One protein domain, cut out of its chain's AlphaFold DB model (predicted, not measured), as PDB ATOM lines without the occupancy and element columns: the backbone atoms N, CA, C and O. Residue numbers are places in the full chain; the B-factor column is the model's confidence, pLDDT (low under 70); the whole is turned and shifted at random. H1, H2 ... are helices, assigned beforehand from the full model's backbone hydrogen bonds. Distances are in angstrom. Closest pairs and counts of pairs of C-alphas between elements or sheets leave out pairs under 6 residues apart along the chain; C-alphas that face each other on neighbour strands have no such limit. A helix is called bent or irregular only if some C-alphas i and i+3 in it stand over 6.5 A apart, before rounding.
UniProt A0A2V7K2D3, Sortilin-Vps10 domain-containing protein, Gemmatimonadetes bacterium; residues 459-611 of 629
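Overview. This is residues 459 to 611 of the 629 residues of the protein "Sortilin-Vps10 domain-containing protein" of Gemmatimonadetes bacterium (UniProt A0A2V7K2D3). A long bundle of four helices is built on H1, which runs nearly its whole length; H5 runs beside it the same way, while H2 and H4 come one after the other along H1, running back the opposite way. Between H2 and H4 the chain makes an excursion to the side that holds the short H3, and residues 537 to 542 of it stick out. The printed part has 153 residues with five named helices, H1 to H5 in chain order, and no named strand; its class is all helix. The whole is loose, with a radius of gyration of the C-alphas of 20.2 A, and its outline is flat, spanning 68 by 35 by 18 A.

Along the chain. H1, residues 459 to 502, is the longest helix; it goes from C-alpha 459 at (127.486, 80.156, 134.957) to C-alpha 502 at (113.376, 133.019, 166.520), 63.2 A. H5, residues 572 to 609, measures 54.4 A and ends with C-alpha 609 at (101.210, 124.301, 162.554). It is neither bent nor irregular, but only just: C-alphas 597 and 600 are 6.4 A apart. H2, residues 507 to 531, measures 35.1 A and is irregular, with C-alphas 509 and 512 7.3 A apart. H4, residues 551 to 564, measures 21.5 A, and H3, residues 543 to 546, 5.7 A.

Arrangement. H1 and H2 form a helical hairpin at a shallow tilt of 24 degrees; H1 touches H2 with residues 482 to 499 alone, the closest C-alphas being those of Glu 489 and Gly 521, 6.1 A apart. H1 touches H4 with residues 464 to 478 alone, opposite ways at a shallow tilt of 34 degrees, only just short of steep; the closest C-alphas are those of Gly 468 and Leu 562, 5.5 A apart. H1 and H5 touch and run the same way at a shallow tilt of 25 degrees, with the C-alphas of Ala 474 and Arg 582 closest at 6.9 A. H2 and H5 touch and run opposite ways at 5 degrees, a shallow tilt, with the C-alphas of Val 513 and Ala 607 closest at 5.8 A. H4 and H5 form a helical hairpin at a steep tilt of 44 degrees, with the C-alphas of Leu 555 and Leu 581 closest at 6.7 A. H2 and H4 only just touch, with 3 pairs of C-alphas within 8 A, and only at their ends; the closest C-alphas are those of Leu 531 and Phe 551, 4.8 A apart. H3 touches no helix. Every O i to N i+4 pair is within hydrogen-bond range in H1, against 19 of 21 in H2, 6 of 10 in H4 and 32 of 34 in H5; H3 is too short for such a pair.

Size, cuts and confidence. The C-alphas of Ala 459 and Gly 505 are the two farthest apart, at 69.6 A. The printed part has no cut. The link from H2 to H3, 11 residues, is long. Residues 501 to 506 and 537 to 542 stand free. The mean pLDDT of the printed part is 89.8; residues 503 to 509, 539 and 541 are under 70.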
ATOM      1  N   ALA A 459     128.309  80.340 133.765       90.00
ATOM      2  CA  ALA A 459     127.486  80.156 134.957       90.00
ATOM      3  C   ALA A 459     128.236  80.548 136.239       90.00
ATOM      4  O   ALA A 459     127.648  81.130 137.154       90.00
ATOM      5  N   ARG A 460     129.552  80.298 136.297       90.50
ATOM      6  CA  ARG A 460     130.387  80.687 137.445       90.50
ATOM      7  C   ARG A 460     130.490  82.198 137.584       90.50
ATOM      8  O   ARG A 460     130.343  82.724 138.687       90.50
ATOM      9  N   PHE A 461     130.707  82.889 136.467       90.69
ATOM     10  CA  PHE A 461     130.770  84.349 136.437       90.69
ATOM     11  C   PHE A 461     129.421  84.978 136.787       90.69
ATOM     12  O   PHE A 461     129.380  85.895 137.605       90.69
ATOM     13  N   ALA A 462     128.325  84.453 136.234       90.69
ATOM     14  CA  ALA A 462     126.976  84.926 136.531       90.69
ATOM     15  C   ALA A 462     126.620  84.748 138.016       90.69
ATOM     16  O   ALA A 462     126.150  85.690 138.656       90.69
ATOM     17  N   ALA A 463     126.906  83.577 138.600       91.38
ATOM     18  CA  ALA A 463     126.652  83.309 140.015       91.38
ATOM     19  C   ALA A 463     127.451  84.242 140.936       91.38
ATOM     20  O   ALA A 463     126.874  84.842 141.842       91.38
ATOM     21  N   GLN A 464     128.749  84.412 140.669       91.25
ATOM     22  CA  GLN A 464     129.595  85.346 141.408       91.25
ATOM     23  C   GLN A 464     129.068  86.783 141.318       91.25
ATOM     24  O   GLN A 464     128.925  87.465 142.337       91.25
ATOM     25  N   LEU A 465     128.804  87.253 140.096       91.94
ATOM     26  CA  LEU A 465     128.400  88.629 139.850       91.94
ATOM     27  C   LEU A 465     127.052  88.932 140.507       91.94
ATOM     28  O   LEU A 465     126.916  89.965 141.160       91.94
ATOM     29  N   ARG A 466     126.080  88.023 140.384       92.38
ATOM     30  CA  ARG A 466     124.763  88.152 141.014       92.38
ATOM     31  C   ARG A 466     124.885  88.363 142.521       92.38
ATOM     32  O   ARG A 466     124.420  89.384 143.017       92.38
ATOM     33  N   THR A 467     125.578  87.473 143.228       93.31
ATOM     34  CA  THR A 467     125.733  87.581 144.689       93.31
ATOM     35  C   THR A 467     126.541  88.811 145.096       93.31
ATOM     36  O   THR A 467     126.213  89.479 146.077       93.31
ATOM     37  N   GLY A 468     127.566  89.173 144.319       93.56
ATOM     38  CA  GLY A 468     128.312  90.410 144.535       93.56
ATOM     39  C   GLY A 468     127.444  91.668 144.390       93.56
ATOM     40  O   GLY A 468     127.561  92.594 145.192       93.56
ATOM     41  N   LEU A 469     126.541  91.706 143.405       93.69
ATOM     42  CA  LEU A 469     125.604  92.818 143.217       93.69
ATOM     43  C   LEU A 469     124.510  92.845 144.289       93.69
ATOM     44  O   LEU A 469     124.139  93.932 144.727       93.69
ATOM     45  N   GLU A 470     124.022  91.685 144.737       94.62
ATOM     46  CA  GLU A 470     123.049  91.577 145.835       94.62
ATOM     47  C   GLU A 470     123.630  92.166 147.122       94.62
ATOM     48  O   GLU A 470     123.010  93.028 147.750       94.62
ATOM     49  N   TRP A 471     124.860  91.770 147.463       95.62
ATOM     50  CA  TRP A 471     125.599  92.331 148.589       95.62
ATOM     51  C   TRP A 471     125.812  93.845 148.442       95.62
ATOM     52  O   TRP A 471     125.470  94.606 149.351       95.62
ATOM     53  N   ARG A 472     126.312  94.307 147.284       94.69
ATOM     54  CA  ARG A 472     126.540  95.739 147.024       94.69
ATOM     55  C   ARG A 472     125.250  96.547 147.172       94.69
ATOM     56  O   ARG A 472     125.272  97.625 147.766       94.69
ATOM     57  N   ASN A 473     124.135  96.060 146.624       96.00
ATOM     58  CA  ASN A 473     122.841  96.743 146.692       96.00
ATOM     59  C   ASN A 473     122.313  96.799 148.127       96.00
ATOM     60  O   ASN A 473     121.831  97.849 148.547       96.00
ATOM     61  N   ALA A 474     122.446  95.708 148.888       97.25
ATOM     62  CA  ALA A 474     122.068  95.669 150.298       97.25
ATOM     63  C   ALA A 474     122.875  96.687 151.120       97.25
ATOM     64  O   ALA A 474     122.301  97.496 151.848       97.25
ATOM     65  N   LEU A 475     124.198  96.714 150.946       97.00
ATOM     66  CA  LEU A 475     125.056  97.677 151.635       97.00
ATOM     67  C   LEU A 475     124.779  99.121 151.193       97.00
ATOM     68  O   LEU A 475     124.794 100.030 152.017       97.00
ATOM     69  N   SER A 476     124.457  99.339 149.915       96.81
ATOM     70  CA  SER A 476     124.072 100.665 149.411       96.81
ATOM     71  C   SER A 476     122.793 101.180 150.062       96.81
ATOM     72  O   SER A 476     122.757 102.341 150.456       96.81
ATOM     73  N   ALA A 477     121.771 100.336 150.213       98.25
ATOM     74  CA  ALA A 477     120.525 100.714 150.877       98.25
ATOM     75  C   ALA A 477     120.726 100.972 152.376       98.25
ATOM     76  O   ALA A 477     120.188 101.937 152.916       98.25
ATOM     77  N   LEU A 478     121.552 100.160 153.047       98.19
ATOM     78  CA  LEU A 478     121.942 100.420 154.434       98.19
ATOM     79  C   LEU A 478     122.637 101.783 154.569       98.19
ATOM     80  O   LEU A 478     122.264 102.585 155.424       98.19
ATOM     81  N   ASN A 479     123.616 102.063 153.709       97.19
ATOM     82  CA  ASN A 479     124.359 103.320 153.747       97.19
ATOM     83  C   ASN A 479     123.479 104.518 153.354       97.19
ATOM     84  O   ASN A 479     123.607 105.586 153.945       97.19
ATOM     85  N   GLU A 480     122.537 104.351 152.423       97.75
ATOM     86  CA  GLU A 480     121.540 105.375 152.093       97.75
ATOM     87  C   GLU A 480     120.624 105.684 153.285       97.75
ATOM     88  O   GLU A 480     120.419 106.856 153.608       97.75
ATOM     89  N   MET A 481     120.136 104.655 153.985       98.12
ATOM     90  CA  MET A 481     119.372 104.817 155.224       98.12
ATOM     91  C   MET A 481     120.192 105.556 156.291       98.12
ATOM     92  O   MET A 481     119.706 106.527 156.865       98.12
ATOM     93  N   LEU A 482     121.447 105.159 156.530       97.56
ATOM     94  CA  LEU A 482     122.326 105.818 157.506       97.56
ATOM     95  C   LEU A 482     122.606 107.285 157.143       97.56
ATOM     96  O   LEU A 482     122.534 108.158 158.009       97.56
ATOM     97  N   ASN A 483     122.863 107.574 155.865       97.06
ATOM     98  CA  ASN A 483     123.029 108.941 155.368       97.06
ATOM     99  C   ASN A 483     121.753 109.767 155.569       97.06
ATOM    100  O   ASN A 483     121.821 110.934 155.965       97.06
ATOM    101  N   ARG A 484     120.579 109.161 155.345       97.19
ATOM    102  CA  ARG A 484     119.290 109.815 155.583       97.19
ATOM    103  C   ARG A 484     119.072 110.105 157.062       97.19
ATOM    104  O   ARG A 484     118.670 111.219 157.388       97.19
ATOM    105  N   ILE A 485     119.388 109.158 157.948       96.94
ATOM    106  CA  ILE A 485     119.315 109.363 159.398       96.94
ATOM    107  C   ILE A 485     120.227 110.521 159.818       96.94
ATOM    108  O   ILE A 485     119.752 111.457 160.454       96.94
ATOM    109  N   ALA A 486     121.496 110.526 159.397       95.62
ATOM    110  CA  ALA A 486     122.439 111.600 159.729       95.62
ATOM    111  C   ALA A 486     121.974 112.981 159.218       95.62
ATOM    112  O   ALA A 486     122.124 113.999 159.901       95.62
ATOM    113  N   SER A 487     121.363 113.021 158.028       96.62
ATOM    114  CA  SER A 487     120.755 114.243 157.496       96.62
ATOM    115  C   SER A 487     119.574 114.712 158.352       96.62
ATOM    116  O   SER A 487     119.509 115.893 158.690       96.62
ATOM    117  N   LEU A 488     118.671 113.809 158.748       97.00
ATOM    118  CA  LEU A 488     117.524 114.134 159.604       97.00
ATOM    119  C   LEU A 488     117.959 114.599 161.000       97.00
ATOM    120  O   LEU A 488     117.406 115.574 161.500       97.00
ATOM    121  N   GLU A 489     118.978 113.976 161.600       95.62
ATOM    122  CA  GLU A 489     119.581 114.426 162.867       95.62
ATOM    123  C   GLU A 489     120.095 115.872 162.758       95.62
ATOM    124  O   GLU A 489     119.836 116.704 163.633       95.62
ATOM    125  N   THR A 490     120.772 116.197 161.652       95.50
ATOM    126  CA  THR A 490     121.280 117.552 161.383       95.50
ATOM    127  C   THR A 490     120.139 118.554 161.202       95.50
ATOM    128  O   THR A 490     120.155 119.631 161.798       95.50
ATOM    129  N   GLN A 491     119.117 118.197 160.420       95.75
ATOM    130  CA  GLN A 491     117.944 119.046 160.197       95.75
ATOM    131  C   GLN A 491     117.164 119.294 161.496       95.75
ATOM    132  O   GLN A 491     116.780 120.430 161.763       95.75
ATOM    133  N   LEU A 492     116.997 118.271 162.342       95.12
ATOM    134  CA  LEU A 492     116.365 118.397 163.658       95.12
ATOM    135  C   LEU A 492     117.136 119.339 164.579       95.12
ATOM    136  O   LEU A 492     116.527 120.193 165.223       95.12
ATOM    137  N   LYS A 493     118.468 119.222 164.620       92.44
ATOM    138  CA  LYS A 493     119.321 120.131 165.397       92.44
ATOM    139  C   LYS A 493     119.151 121.579 164.927       92.44
ATOM    140  O   LYS A 493     118.954 122.465 165.757       92.44
ATOM    141  N   ASN A 494     119.158 121.804 163.613       91.12
ATOM    142  CA  ASN A 494     118.971 123.133 163.029       91.12
ATOM    143  C   ASN A 494     117.563 123.687 163.303       91.12
ATOM    144  O   ASN A 494     117.427 124.855 163.657       91.12
ATOM    145  N   ALA A 495     116.520 122.855 163.220       88.38
ATOM    146  CA  ALA A 495     115.151 123.249 163.549       88.38
ATOM    147  C   ALA A 495     115.010 123.619 165.036       88.38
ATOM    148  O   ALA A 495     114.423 124.646 165.368       88.38
ATOM    149  N   GLN A 496     115.603 122.831 165.942       86.19
ATOM    150  CA  GLN A 496     115.640 123.140 167.375       86.19
ATOM    151  C   GLN A 496     116.403 124.435 167.678       86.19
ATOM    152  O   GLN A 496     116.000 125.179 168.572       86.19
ATOM    153  N   GLN A 497     117.491 124.710 166.957       86.75
ATOM    154  CA  GLN A 497     118.235 125.959 167.088       86.75
ATOM    155  C   GLN A 497     117.412 127.155 166.594       86.75
ATOM    156  O   GLN A 497     117.242 128.114 167.344       86.75
ATOM    157  N   ALA A 498     116.811 127.060 165.405       83.62
ATOM    158  CA  ALA A 498     115.947 128.103 164.856       83.62
ATOM    159  C   ALA A 498     114.754 128.413 165.776       83.62
ATOM    160  O   ALA A 498     114.417 129.577 165.979       83.62
ATOM    161  N   LEU A 499     114.154 127.391 166.399       80.75
ATOM    162  CA  LEU A 499     113.099 127.563 167.406       80.75
ATOM    163  C   LEU A 499     113.576 128.373 168.623       80.75
ATOM    164  O   LEU A 499     112.844 129.226 169.116       80.75
ATOM    165  N   ARG A 500     114.803 128.132 169.103       79.81
ATOM    166  CA  ARG A 500     115.384 128.873 170.241       79.81
ATOM    167  C   ARG A 500     115.737 130.316 169.886       79.81
ATOM    168  O   ARG A 500     115.629 131.193 170.739       79.81
ATOM    169  N   GLU A 501     116.197 130.550 168.661       81.06
ATOM    170  CA  GLU A 501     116.642 131.867 168.197       81.06
ATOM    171  C   GLU A 501     115.464 132.772 167.815       81.06
ATOM    172  O   GLU A 501     115.439 133.933 168.226       81.06
ATOM    173  N   ASN A 502     114.462 132.232 167.113       71.38
ATOM    174  CA  ASN A 502     113.376 133.019 166.520       71.38
ATOM    175  C   ASN A 502     112.139 133.176 167.417       71.38
ATOM    176  O   ASN A 502     111.328 134.062 167.166       71.38
ATOM    177  N   MET A 503     111.970 132.349 168.457       65.25
ATOM    178  CA  MET A 503     110.776 132.369 169.322       65.25
ATOM    179  C   MET A 503     111.114 132.663 170.791       65.25
ATOM    180  O   MET A 503     110.518 132.094 171.710       65.25
ATOM    181  N   ARG A 504     112.092 133.550 171.030       57.34
ATOM    182  CA  ARG A 504     112.495 133.998 172.376       57.34
ATOM    183  C   ARG A 504     111.293 134.567 173.150       57.34
ATOM    184  O   ARG A 504     110.956 135.732 172.983       57.34
ATOM    185  N   GLY A 505     110.684 133.759 174.020       58.38
ATOM    186  CA  GLY A 505     109.702 134.217 175.012       58.38
ATOM    187  C   GLY A 505     108.421 133.386 175.148       58.38
ATOM    188  O   GLY A 505     107.827 133.431 176.217       58.38
ATOM    189  N   ASP A 506     108.025 132.588 174.147       61.56
ATOM    190  CA  ASP A 506     106.803 131.759 174.212       61.56
ATOM    191  C   ASP A 506     107.141 130.257 174.247       61.56
ATOM    192  O   ASP A 506     107.167 129.530 173.245       61.56
ATOM    193  N   THR A 507     107.468 129.779 175.448       62.66
ATOM    194  CA  THR A 507     107.776 128.366 175.717       62.66
ATOM    195  C   THR A 507     106.559 127.458 175.546       62.66
ATOM    196  O   THR A 507     106.720 126.271 175.255       62.66
ATOM    197  N   THR A 508     105.344 127.994 175.677       65.38
ATOM    198  CA  THR A 508     104.082 127.266 175.506       65.38
ATOM    199  C   THR A 508     103.796 126.929 174.045       65.38
ATOM    200  O   THR A 508     103.443 125.784 173.754       65.38
ATOM    201  N   ALA A 509     104.035 127.865 173.120       66.75
ATOM    202  CA  ALA A 509     103.841 127.642 171.686       66.75
ATOM    203  C   ALA A 509     104.887 126.692 171.067       66.75
ATOM    204  O   ALA A 509     104.598 126.011 170.089       66.75
ATOM    205  N   THR A 510     106.092 126.590 171.637       73.00
ATOM    206  CA  THR A 510     107.208 125.808 171.059       73.00
ATOM    207  C   THR A 510     107.427 124.434 171.694       73.00
ATOM    208  O   THR A 510     108.087 123.566 171.109       73.00
ATOM    209  N   ALA A 511     106.855 124.190 172.878       81.94
ATOM    210  CA  ALA A 511     107.008 122.936 173.613       81.94
ATOM    211  C   ALA A 511     106.569 121.666 172.847       81.94
ATOM    212  O   ALA A 511     107.233 120.635 173.022       81.94
ATOM    213  N   PRO A 512     105.498 121.665 172.023       86.06
ATOM    214  CA  PRO A 512     105.108 120.486 171.243       86.06
ATOM    215  C   PRO A 512     106.173 120.087 170.215       86.06
ATOM    216  O   PRO A 512     106.631 118.941 170.225       86.06
ATOM    217  N   VAL A 513     106.645 121.050 169.414       87.56
ATOM    218  CA  VAL A 513     107.674 120.829 168.384       87.56
ATOM    219  C   VAL A 513     108.992 120.389 169.024       87.56
ATOM    220  O   VAL A 513     109.614 119.423 168.583       87.56
ATOM    221  N   ALA A 514     109.402 121.030 170.125       87.19
ATOM    222  CA  ALA A 514     110.635 120.676 170.829       87.19
ATOM    223  C   ALA A 514     110.595 119.268 171.455       87.19
ATOM    224  O   ALA A 514     111.620 118.579 171.484       87.19
ATOM    225  N   ARG A 515     109.435 118.821 171.963       89.69
ATOM    226  CA  ARG A 515     109.253 117.450 172.474       89.69
ATOM    227  C   ARG A 515     109.347 116.425 171.351       89.69
ATOM    228  O   ARG A 515     110.204 115.549 171.437       89.69
ATOM    229  N   GLN A 516     108.573 116.598 170.280       93.19
ATOM    230  CA  GLN A 516     108.618 115.687 169.136       93.19
ATOM    231  C   GLN A 516     110.007 115.640 168.486       93.19
ATOM    232  O   GLN A 516     110.479 114.556 168.161       93.19
ATOM    233  N   ALA A 517     110.709 116.776 168.380       92.56
ATOM    234  CA  ALA A 517     112.084 116.807 167.882       92.56
ATOM    235  C   ALA A 517     113.039 115.959 168.737       92.56
ATOM    236  O   ALA A 517     113.886 115.249 168.198       92.56
ATOM    237  N   ARG A 518     112.918 116.021 170.073       91.56
ATOM    238  CA  ARG A 518     113.740 115.207 170.988       91.56
ATOM    239  C   ARG A 518     113.402 113.724 170.890       91.56
ATOM    240  O   ARG A 518     114.318 112.907 170.869       91.56
ATOM    241  N   ASP A 519     112.120 113.381 170.820       95.19
ATOM    242  CA  ASP A 519     111.683 111.988 170.724       95.19
ATOM    243  C   ASP A 519     112.081 111.355 169.386       95.19
ATOM    244  O   ASP A 519     112.656 110.265 169.375       95.19
ATOM    245  N   LEU A 520     111.863 112.057 168.269       96.56
ATOM    246  CA  LEU A 520     112.310 111.618 166.948       96.56
ATOM    247  C   LEU A 520     113.840 111.534 166.881       96.56
ATOM    248  O   LEU A 520     114.373 110.527 166.423       96.56
ATOM    249  N   GLY A 521     114.554 112.539 167.398       96.44
ATOM    250  CA  GLY A 521     116.018 112.526 167.467       96.44
ATOM    251  C   GLY A 521     116.563 111.333 168.257       96.44
ATOM    252  O   GLY A 521     117.497 110.677 167.805       96.44
ATOM    253  N   ARG A 522     115.934 110.985 169.390       96.81
ATOM    254  CA  ARG A 522     116.281 109.789 170.173       96.81
ATOM    255  C   ARG A 522     116.061 108.506 169.365       96.81
ATOM    256  O   ARG A 522     116.986 107.708 169.260       96.81
ATOM    257  N   LYS A 523     114.883 108.337 168.748       97.31
ATOM    258  CA  LYS A 523     114.557 107.155 167.924       97.31
ATOM    259  C   LYS A 523     115.531 106.975 166.753       97.31
ATOM    260  O   LYS A 523     115.959 105.856 166.476       97.31
ATOM    261  N   LEU A 524     115.878 108.070 166.068       96.62
ATOM    262  CA  LEU A 524     116.835 108.074 164.958       96.62
ATOM    263  C   LEU A 524     118.241 107.688 165.427       96.62
ATOM    264  O   LEU A 524     118.863 106.820 164.812       96.62
ATOM    265  N   LYS A 525     118.701 108.269 166.541       94.81
ATOM    266  CA  LYS A 525     120.006 107.959 167.130       94.81
ATOM    267  C   LYS A 525     120.101 106.497 167.562       94.81
ATOM    268  O   LYS A 525     121.061 105.823 167.209       94.81
ATOM    269  N   GLU A 526     119.096 105.989 168.272       94.88
ATOM    270  CA  GLU A 526     119.037 104.582 168.697       94.88
ATOM    271  C   GLU A 526     119.101 103.626 167.499       94.88
ATOM    272  O   GLU A 526     119.837 102.637 167.524       94.88
ATOM    273  N   LEU A 527     118.364 103.932 166.425       95.75
ATOM    274  CA  LEU A 527     118.408 103.139 165.200       95.75
ATOM    275  C   LEU A 527     119.799 103.188 164.555       95.75
ATOM    276  O   LEU A 527     120.357 102.135 164.244       95.75
ATOM    277  N   LYS A 528     120.381 104.383 164.398       95.38
ATOM    278  CA  LYS A 528     121.725 104.560 163.837       95.38
ATOM    279  C   LYS A 528     122.780 103.820 164.649       95.38
ATOM    280  O   LYS A 528     123.539 103.060 164.059       95.38
ATOM    281  N   ASP A 529     122.789 103.964 165.970       91.94
ATOM    282  CA  ASP A 529     123.775 103.309 166.832       91.94
ATOM    283  C   ASP A 529     123.611 101.784 166.842       91.94
ATOM    284  O   ASP A 529     124.603 101.064 166.911       91.94
ATOM    285  N   SER A 530     122.393 101.251 166.695       92.44
ATOM    286  CA  SER A 530     122.207  99.796 166.554       92.44
ATOM    287  C   SER A 530     122.816  99.231 165.260       92.44
ATOM    288  O   SER A 530     123.196  98.058 165.195       92.44
ATOM    289  N   LEU A 531     122.927 100.067 164.224       96.06
ATOM    290  CA  LEU A 531     123.372  99.676 162.891       96.06
ATOM    291  C   LEU A 531     124.856  99.952 162.665       96.06
ATOM    292  O   LEU A 531     125.573  99.097 162.147       96.06
ATOM    293  N   TYR A 532     125.296 101.146 163.040       94.88
ATOM    294  CA  TYR A 532     126.599 101.714 162.749       94.88
ATOM    295  C   TYR A 532     127.379 101.930 164.041       94.88
ATOM    296  O   TYR A 532     126.834 102.392 165.047       94.88
ATOM    297  N   ASN A 533     128.662 101.576 164.015       90.62
ATOM    298  CA  ASN A 533     129.532 101.753 165.164       90.62
ATOM    299  C   ASN A 533     130.034 103.199 165.242       90.62
ATOM    300  O   ASN A 533     131.018 103.564 164.601       90.62
ATOM    301  N   SER A 534     129.309 104.019 166.004       86.56
ATOM    302  CA  SER A 534     129.653 105.420 166.272       86.56
ATOM    303  C   SER A 534     130.825 105.579 167.250       86.56
ATOM    304  O   SER A 534     131.346 106.684 167.361       86.56
ATOM    305  N   ASP A 535     131.223 104.509 167.953       85.44
ATOM    306  CA  ASP A 535     132.295 104.551 168.958       85.44
ATOM    307  C   ASP A 535     133.691 104.427 168.329       85.44
ATOM    308  O   ASP A 535     134.671 104.857 168.928       85.44
ATOM    309  N   VAL A 536     133.771 103.886 167.106       83.62
ATOM    310  CA  VAL A 536     135.026 103.728 166.359       83.62
ATOM    311  C   VAL A 536     135.446 105.060 165.747       83.62
ATOM    312  O   VAL A 536     134.750 105.632 164.900       83.62
ATOM    313  N   GLN A 537     136.642 105.511 166.104       79.44
ATOM    314  CA  GLN A 537     137.289 106.673 165.512       79.44
ATOM    315  C   GLN A 537     137.994 106.254 164.222       79.44
ATOM    316  O   GLN A 537     139.182 105.952 164.215       79.44
ATOM    317  N   ARG A 538     137.278 106.256 163.093       74.06
ATOM    318  CA  ARG A 538     137.836 105.808 161.797       74.06
ATOM    319  C   ARG A 538     139.045 106.618 161.298       74.06
ATOM    320  O   ARG A 538     139.786 106.139 160.440       74.06
ATOM    321  N   ASP A 539     139.273 107.797 161.869       68.94
ATOM    322  CA  ASP A 539     140.439 108.639 161.597       68.94
ATOM    323  C   ASP A 539     141.686 108.213 162.390       68.94
ATOM    324  O   ASP A 539     142.803 108.574 162.012       68.94
ATOM    325  N   ALA A 540     141.511 107.423 163.454       71.69
ATOM    326  CA  ALA A 540     142.582 106.802 164.215       71.69
ATOM    327  C   ALA A 540     142.919 105.430 163.610       71.69
ATOM    328  O   ALA A 540     142.056 104.588 163.353       71.69
ATOM    329  N   GLY A 541     144.203 105.199 163.336       69.25
ATOM    330  CA  GLY A 541     144.667 103.905 162.843       69.25
ATOM    331  C   GLY A 541     144.340 102.792 163.839       69.25
ATOM    332  O   GLY A 541     144.653 102.923 165.016       69.25
ATOM    333  N   GLN A 542     143.757 101.697 163.344       73.69
ATOM    334  CA  GLN A 542     143.454 100.471 164.094       73.69
ATOM    335  C   GLN A 542     142.428 100.590 165.230       73.69
ATOM    336  O   GLN A 542     142.221  99.612 165.934       73.69
ATOM    337  N   ASP A 543     141.748 101.721 165.419       81.00
ATOM    338  CA  ASP A 543     140.768 101.840 166.511       81.00
ATOM    339  C   ASP A 543     139.584 100.860 166.366       81.00
ATOM    340  O   ASP A 543     138.978 100.425 167.344       81.00
ATOM    341  N   ASP A 544     139.311 100.421 165.138       77.12
ATOM    342  CA  ASP A 544     138.308  99.411 164.814       77.12
ATOM    343  C   ASP A 544     138.549  98.055 165.499       77.12
ATOM    344  O   ASP A 544     137.586  97.329 165.748       77.12
ATOM    345  N   ILE A 545     139.788  97.725 165.885       82.94
ATOM    346  CA  ILE A 545     140.094  96.448 166.554       82.94
ATOM    347  C   ILE A 545     139.701  96.429 168.041       82.94
ATOM    348  O   ILE A 545     139.735  95.367 168.664       82.94
ATOM    349  N   HIS A 546     139.329  97.576 168.620       86.44
ATOM    350  CA  HIS A 546     138.915  97.685 170.024       86.44
ATOM    351  C   HIS A 546     137.421  97.417 170.247       86.44
ATOM    352  O   HIS A 546     136.986  97.267 171.391       86.44
ATOM    353  N   TYR A 547     136.626  97.339 169.178       87.75
ATOM    354  CA  TYR A 547     135.172  97.250 169.259       87.75
ATOM    355  C   TYR A 547     134.631  96.044 168.491       87.75
ATOM    356  O   TYR A 547     135.169  95.616 167.475       87.75
ATOM    357  N   LEU A 548     133.508  95.492 168.961       88.94
ATOM    358  CA  LEU A 548     132.787  94.467 168.208       88.94
ATOM    359  C   LEU A 548     132.086  95.083 166.989       88.94
ATOM    360  O   LEU A 548     131.481  96.152 167.075       88.94
ATOM    361  N   ASN A 549     132.093  94.344 165.880       89.50
ATOM    362  CA  ASN A 549     131.408  94.724 164.644       89.50
ATOM    363  C   ASN A 549     129.896  94.907 164.856       89.50
ATOM    364  O   ASN A 549     129.205  93.985 165.312       89.50
ATOM    365  N   ARG A 550     129.353  96.058 164.434       92.75
ATOM    366  CA  ARG A 550     127.899  96.291 164.376       92.75
ATOM    367  C   ARG A 550     127.318  95.787 163.054       92.75
ATOM    368  O   ARG A 550     127.952  95.036 162.315       92.75
ATOM    369  N   PHE A 551     126.036  96.049 162.793       95.81
ATOM    370  CA  PHE A 551     125.362  95.499 161.611       95.81
ATOM    371  C   PHE A 551     126.025  95.932 160.295       95.81
ATOM    372  O   PHE A 551     126.252  95.091 159.426       95.81
ATOM    373  N   GLN A 552     126.379  97.212 160.180       95.12
ATOM    374  CA  GLN A 552     127.046  97.765 159.005       95.12
ATOM    375  C   GLN A 552     128.401  97.093 158.762       95.12
ATOM    376  O   GLN A 552     128.622  96.602 157.655       95.12
ATOM    377  N   ASP A 553     129.231  96.936 159.798       91.44
ATOM    378  CA  ASP A 553     130.541  96.276 159.690       91.44
ATOM    379  C   ASP A 553     130.396  94.799 159.279       91.44
ATOM    380  O   ASP A 553     131.119  94.301 158.415       91.44
ATOM    381  N   ARG A 554     129.403  94.090 159.843       93.56
ATOM    382  CA  ARG A 554     129.107  92.685 159.501       93.56
ATOM    383  C   ARG A 554     128.678  92.520 158.043       93.56
ATOM    384  O   ARG A 554     129.111  91.568 157.394       93.56
ATOM    385  N   LEU A 555     127.837  93.421 157.528       94.88
ATOM    386  CA  LEU A 555     127.412  93.390 156.129       94.88
ATOM    387  C   LEU A 555     128.558  93.791 155.195       94.88
ATOM    388  O   LEU A 555     128.787  93.118 154.192       94.88
ATOM    389  N   GLN A 556     129.308  94.840 155.532       92.19
ATOM    390  CA  GLN A 556     130.473  95.278 154.765       92.19
ATOM    391  C   GLN A 556     131.559  94.201 154.694       92.19
ATOM    392  O   GLN A 556     132.111  93.975 153.616       92.19
ATOM    393  N   GLY A 557     131.809  93.483 155.791       89.75
ATOM    394  CA  GLY A 557     132.830  92.437 155.873       89.75
ATOM    395  C   GLY A 557     132.644  91.287 154.876       89.75
ATOM    396  O   GLY A 557     133.632  90.729 154.399       89.75
ATOM    397  N   LEU A 558     131.404  90.974 154.468       90.06
ATOM    398  CA  LEU A 558     131.150  89.994 153.398       90.06
ATOM    399  C   LEU A 558     131.742  90.420 152.044       90.06
ATOM    400  O   LEU A 558     132.070  89.574 151.206       90.06
ATOM    401  N   GLY A 559     131.911  91.727 151.844       85.88
ATOM    402  CA  GLY A 559     132.452  92.325 150.633       85.88
ATOM    403  C   GLY A 559     133.878  91.925 150.318       85.88
ATOM    404  O   GLY A 559     134.236  91.876 149.146       85.88
ATOM    405  N   PHE A 560     134.685  91.596 151.328       81.19
ATOM    406  CA  PHE A 560     136.069  91.199 151.102       81.19
ATOM    407  C   PHE A 560     136.130  89.936 150.226       81.19
ATOM    408  O   PHE A 560     136.705  89.951 149.141       81.19
ATOM    409  N   GLY A 561     135.441  88.861 150.617       77.69
ATOM    410  CA  GLY A 561     135.405  87.628 149.823       77.69
ATOM    411  C   GLY A 561     134.730  87.811 148.459       77.69
ATOM    412  O   GLY A 561     135.270  87.402 147.430       77.69
ATOM    413  N   LEU A 562     133.570  88.477 148.434       84.94
ATOM    414  CA  LEU A 562     132.764  88.649 147.218       84.94
ATOM    415  C   LEU A 562     133.395  89.620 146.208       84.94
ATOM    416  O   LEU A 562     133.257  89.444 144.997       84.94
ATOM    417  N   GLY A 563     134.114  90.632 146.692       77.75
ATOM    418  CA  GLY A 563     134.797  91.625 145.873       77.75
ATOM    419  C   GLY A 563     136.081  91.097 145.229       77.75
ATOM    420  O   GLY A 563     136.454  91.565 144.150       77.75
ATOM    421  N   PHE A 564     136.770  90.125 145.835       77.75
ATOM    422  CA  PHE A 564     137.996  89.546 145.264       77.75
ATOM    423  C   PHE A 564     137.774  88.274 144.442       77.75
ATOM    424  O   PHE A 564     138.648  87.947 143.635       77.75
ATOM    425  N   ALA A 565     136.626  87.605 144.593       81.06
ATOM    426  CA  ALA A 565     136.280  86.423 143.813       81.06
ATOM    427  C   ALA A 565     136.405  86.671 142.296       81.06
ATOM    428  O   ALA A 565     136.100  87.754 141.782       81.06
ATOM    429  N   TYR A 566     136.867  85.653 141.568       85.88
ATOM    430  CA  TYR A 566     136.880  85.644 140.108       85.88
ATOM    431  C   TYR A 566     136.660  84.228 139.572       85.88
ATOM    432  O   TYR A 566     137.388  83.315 139.955       85.88
ATOM    433  N   ALA A 567     135.666  84.058 138.695       87.12
ATOM    434  CA  ALA A 567     135.193  82.761 138.202       87.12
ATOM    435  C   ALA A 567     134.787  81.777 139.322       87.12
ATOM    436  O   ALA A 567     134.872  80.560 139.147       87.12
ATOM    437  N   GLN A 568     134.360  82.293 140.479       85.94
ATOM    438  CA  GLN A 568     134.029  81.486 141.654       85.94
ATOM    439  C   GLN A 568     132.658  81.886 142.209       85.94
ATOM    440  O   GLN A 568     132.517  82.995 142.730       85.94
ATOM    441  N   PRO A 569     131.646  81.000 142.125       87.50
ATOM    442  CA  PRO A 569     130.394  81.178 142.851       87.50
ATOM    443  C   PRO A 569     130.650  81.369 144.354       87.50
ATOM    444  O   PRO A 569     131.638  80.837 144.874       87.50
ATOM    445  N   PRO A 570     129.773  82.088 145.079       90.25
ATOM    446  CA  PRO A 570     129.887  82.170 146.531       90.25
ATOM    447  C   PRO A 570     129.815  80.770 147.149       90.25
ATOM    448  O   PRO A 570     129.086  79.895 146.677       90.25
ATOM    449  N   THR A 571     130.541  80.559 148.244       91.31
ATOM    450  CA  THR A 571     130.372  79.338 149.036       91.31
ATOM    451  C   THR A 571     128.997  79.337 149.706       91.31
ATOM    452  O   THR A 571     128.421  80.398 149.961       91.31
ATOM    453  N   ALA A 572     128.485  78.154 150.055       91.69
ATOM    454  CA  ALA A 572     127.205  78.027 150.757       91.69
ATOM    455  C   ALA A 572     127.170  78.846 152.063       91.69
ATOM    456  O   ALA A 572     126.173  79.495 152.358       91.69
ATOM    457  N   VAL A 573     128.288  78.896 152.796       93.19
ATOM    458  CA  VAL A 573     128.420  79.679 154.037       93.19
ATOM    459  C   VAL A 573     128.247  81.178 153.778       93.19
ATOM    460  O   VAL A 573     127.537  81.854 154.518       93.19
ATOM    461  N   VAL A 574     128.867  81.705 152.717       92.00
ATOM    462  CA  VAL A 574     128.740  83.125 152.353       92.00
ATOM    463  C   VAL A 574     127.322  83.437 151.875       92.00
ATOM    464  O   VAL A 574     126.764  84.460 152.268       92.00
ATOM    465  N   ALA A 575     126.727  82.554 151.069       91.75
ATOM    466  CA  ALA A 575     125.367  82.725 150.562       91.75
ATOM    467  C   ALA A 575     124.322  82.736 151.694       91.75
ATOM    468  O   ALA A 575     123.507  83.656 151.765       91.75
ATOM    469  N   GLU A 576     124.385  81.776 152.623       94.44
ATOM    470  CA  GLU A 576     123.476  81.730 153.777       94.44
ATOM    471  C   GLU A 576     123.684  82.927 154.711       94.44
ATOM    472  O   GLU A 576     122.713  83.543 155.155       94.44
ATOM    473  N   ARG A 577     124.936  83.343 154.945       95.56
ATOM    474  CA  ARG A 577     125.210  84.530 155.764       95.56
ATOM    475  C   ARG A 577     124.674  85.813 155.126       95.56
ATOM    476  O   ARG A 577     124.141  86.665 155.834       95.56
ATOM    477  N   LEU A 578     124.794  85.962 153.805       95.12
ATOM    478  CA  LEU A 578     124.216  87.103 153.092       95.12
ATOM    479  C   LEU A 578     122.690  87.104 153.208       95.12
ATOM    480  O   LEU A 578     122.110  88.149 153.491       95.12
ATOM    481  N   LYS A 579     122.048  85.944 153.044       95.38
ATOM    482  CA  LYS A 579     120.595  85.783 153.187       95.38
ATOM    483  C   LYS A 579     120.105  86.163 154.588       95.38
ATOM    484  O   LYS A 579     119.133  86.907 154.709       95.38
ATOM    485  N   GLU A 580     120.801  85.722 155.635       97.12
ATOM    486  CA  GLU A 580     120.502  86.084 157.027       97.12
ATOM    487  C   GLU A 580     120.597  87.602 157.252       97.12
ATOM    488  O   GLU A 580     119.659  88.227 157.755       97.12
ATOM    489  N   LEU A 581     121.713  88.217 156.841       97.25
ATOM    490  CA  LEU A 581     121.906  89.662 156.984       97.25
ATOM    491  C   LEU A 581     120.912  90.454 156.127       97.25
ATOM    492  O   LEU A 581     120.465  91.522 156.537       97.25
ATOM    493  N   ARG A 582     120.515  89.929 154.964       96.56
ATOM    494  CA  ARG A 582     119.512  90.554 154.098       96.56
ATOM    495  C   ARG A 582     118.148  90.625 154.782       96.56
ATOM    496  O   ARG A 582     117.554  91.701 154.781       96.56
ATOM    497  N   ALA A 583     117.706  89.537 155.413       96.69
ATOM    498  CA  ALA A 583     116.451  89.507 156.163       96.69
ATOM    499  C   ALA A 583     116.463  90.492 157.348       96.69
ATOM    500  O   ALA A 583     115.487  91.205 157.577       96.69
ATOM    501  N   GLN A 584     117.590  90.592 158.065       97.62
ATOM    502  CA  GLN A 584     117.759  91.594 159.125       97.62
ATOM    503  C   GLN A 584     117.702  93.026 158.569       97.62
ATOM    504  O   GLN A 584     117.026  93.878 159.144       97.62
ATOM    505  N   LEU A 585     118.362  93.293 157.433       98.25
ATOM    506  CA  LEU A 585     118.312  94.601 156.771       98.25
ATOM    507  C   LEU A 585     116.878  94.986 156.385       98.25
ATOM    508  O   LEU A 585     116.498  96.135 156.588       98.25
ATOM    509  N   ASP A 586     116.072  94.053 155.876       97.31
ATOM    510  CA  ASP A 586     114.679  94.337 155.500       97.31
ATOM    511  C   ASP A 586     113.822  94.759 156.700       97.31
ATOM    512  O   ASP A 586     113.018  95.691 156.591       97.31
ATOM    513  N   ALA A 587     114.047  94.159 157.872       97.25
ATOM    514  CA  ALA A 587     113.402  94.593 159.109       97.25
ATOM    515  C   ALA A 587     113.825  96.022 159.506       97.25
ATOM    516  O   ALA A 587     112.977  96.841 159.873       97.25
ATOM    517  N   TYR A 588     115.116  96.356 159.384       98.06
ATOM    518  CA  TYR A 588     115.611  97.708 159.669       98.06
ATOM    519  C   TYR A 588     115.087  98.756 158.684       98.06
ATOM    520  O   TYR A 588     114.647  99.820 159.121       98.06
ATOM    521  N   LEU A 589     115.071  98.450 157.384       98.19
ATOM    522  CA  LEU A 589     114.510  99.329 156.355       98.19
ATOM    523  C   LEU A 589     113.012  99.550 156.580       98.19
ATOM    524  O   LEU A 589     112.548 100.682 156.495       98.19
ATOM    525  N   THR A 590     112.265  98.502 156.938       97.75
ATOM    526  CA  THR A 590     110.837  98.617 157.276       97.75
ATOM    527  C   THR A 590     110.632  99.550 158.463       97.75
ATOM    528  O   THR A 590     109.851 100.495 158.368       97.75
ATOM    529  N   ARG A 591     111.385  99.349 159.555       97.06
ATOM    530  CA  ARG A 591     111.324 100.216 160.740       97.06
ATOM    531  C   ARG A 591     111.666 101.666 160.398       97.06
ATOM    532  O   ARG A 591     110.969 102.571 160.840       97.06
ATOM    533  N   PHE A 592     112.718 101.893 159.616       98.00
ATOM    534  CA  PHE A 592     113.112 103.234 159.195       98.00
ATOM    535  C   PHE A 592     112.050 103.903 158.318       98.00
ATOM    536  O   PHE A 592     111.652 105.036 158.582       98.00
ATOM    537  N   ASN A 593     111.544 103.194 157.311       98.00
ATOM    538  CA  ASN A 593     110.513 103.707 156.414       98.00
ATOM    539  C   ASN A 593     109.200 103.994 157.164       98.00
ATOM    540  O   ASN A 593     108.499 104.942 156.817       98.00
ATOM    541  N   GLU A 594     108.891 103.238 158.220       96.94
ATOM    542  CA  GLU A 594     107.759 103.533 159.103       96.94
ATOM    543  C   GLU A 594     107.981 104.809 159.923       96.94
ATOM    544  O   GLU A 594     107.073 105.637 160.003       96.94
ATOM    545  N   LEU A 595     109.194 105.044 160.446       96.75
ATOM    546  CA  LEU A 595     109.540 106.315 161.105       96.75
ATOM    547  C   LEU A 595     109.360 107.510 160.155       96.75
ATOM    548  O   LEU A 595     108.901 108.568 160.584       96.75
ATOM    549  N   LEU A 596     109.687 107.353 158.866       96.69
ATOM    550  CA  LEU A 596     109.461 108.405 157.869       96.69
ATOM    551  C   LEU A 596     107.965 108.694 157.668       96.69
ATOM    552  O   LEU A 596     107.567 109.856 157.592       96.69
ATOM    553  N   ARG A 597     107.133 107.649 157.585       96.25
ATOM    554  CA  ARG A 597     105.684 107.782 157.343       96.25
ATOM    555  C   ARG A 597     104.908 108.275 158.559       96.25
ATOM    556  O   ARG A 597     103.885 108.929 158.385       96.25
ATOM    557  N   THR A 598     105.384 107.967 159.761       95.81
ATOM    558  CA  THR A 598     104.688 108.273 161.016       95.81
ATOM    559  C   THR A 598     105.343 109.441 161.744       95.81
ATOM    560  O   THR A 598     104.841 110.559 161.680       95.81
ATOM    561  N   ASP A 599     106.477 109.212 162.403       96.31
ATOM    562  CA  ASP A 599     107.121 110.183 163.287       96.31
ATOM    563  C   ASP A 599     107.610 111.443 162.551       96.31
ATOM    564  O   ASP A 599     107.386 112.555 163.031       96.31
ATOM    565  N   VAL A 600     108.236 111.305 161.373       96.00
ATOM    566  CA  VAL A 600     108.696 112.467 160.585       96.00
ATOM    567  C   VAL A 600     107.513 113.249 160.015       96.00
ATOM    568  O   VAL A 600     107.519 114.479 160.049       96.00
ATOM    569  N   ALA A 601     106.473 112.563 159.536       95.38
ATOM    570  CA  ALA A 601     105.260 113.218 159.050       95.38
ATOM    571  C   ALA A 601     104.520 113.963 160.177       95.38
ATOM    572  O   ALA A 601     104.105 115.108 159.991       95.38
ATOM    573  N   ALA A 602     104.411 113.351 161.362       95.50
ATOM    574  CA  ALA A 602     103.816 113.968 162.545       95.50
ATOM    575  C   ALA A 602     104.625 115.182 163.030       95.50
ATOM    576  O   ALA A 602     104.036 116.223 163.344       95.50
ATOM    577  N   PHE A 603     105.960 115.077 163.027       95.94
ATOM    578  CA  PHE A 603     106.841 116.208 163.307       95.94
ATOM    579  C   PHE A 603     106.630 117.340 162.302       95.94
ATOM    580  O   PHE A 603     106.417 118.473 162.714       95.94
ATOM    581  N   ASN A 604     106.631 117.047 160.999       95.75
ATOM    582  CA  ASN A 604     106.459 118.060 159.957       95.75
ATOM    583  C   ASN A 604     105.112 118.772 160.051       95.75
ATOM    584  O   ASN A 604     105.069 119.990 159.906       95.75
ATOM    585  N   LYS A 605     104.034 118.035 160.343       94.94
ATOM    586  CA  LYS A 605     102.715 118.626 160.580       94.94
ATOM    587  C   LYS A 605     102.753 119.598 161.761       94.94
ATOM    588  O   LYS A 605     102.380 120.753 161.615       94.94
ATOM    589  N   THR A 606     103.287 119.156 162.899       92.25
ATOM    590  CA  THR A 606     103.378 119.989 164.109       92.25
ATOM    591  C   THR A 606     104.315 121.182 163.897       92.25
ATOM    592  O   THR A 606     104.032 122.287 164.342       92.25
ATOM    593  N   ALA A 607     105.429 121.000 163.191       90.69
ATOM    594  CA  ALA A 607     106.332 122.086 162.838       90.69
ATOM    595  C   ALA A 607     105.624 123.122 161.953       90.69
ATOM    596  O   ALA A 607     105.716 124.314 162.230       90.69
ATOM    597  N   GLN A 608     104.860 122.681 160.953       91.06
ATOM    598  CA  GLN A 608     104.091 123.561 160.076       91.06
ATOM    599  C   GLN A 608     103.011 124.343 160.839       91.06
ATOM    600  O   GLN A 608     102.937 125.562 160.681       91.06
ATOM    601  N   ASP A 609     102.247 123.677 161.712       89.88
ATOM    602  CA  ASP A 609     101.210 124.301 162.554       89.88
ATOM    603  C   ASP A 609     101.786 125.404 163.464       89.88
ATOM    604  O   ASP A 609     101.098 126.358 163.823       89.88
ATOM    605  N   HIS A 610     103.076 125.305 163.798       86.31
ATOM    606  CA  HIS A 610     103.797 126.233 164.667       86.31
ATOM    607  C   HIS A 610     104.837 127.096 163.924       86.31
ATOM    608  O   HIS A 610     105.718 127.674 164.559       86.31
ATOM    609  N   SER A 611     104.754 127.204 162.589       85.69
ATOM    610  CA  SER A 611     105.674 128.009 161.755       85.69
ATOM    611  C   SER A 611     107.168 127.709 161.981       85.69
ATOM    612  O   SER A 611     108.026 128.590 161.895       85.69
TER     613      SER A 611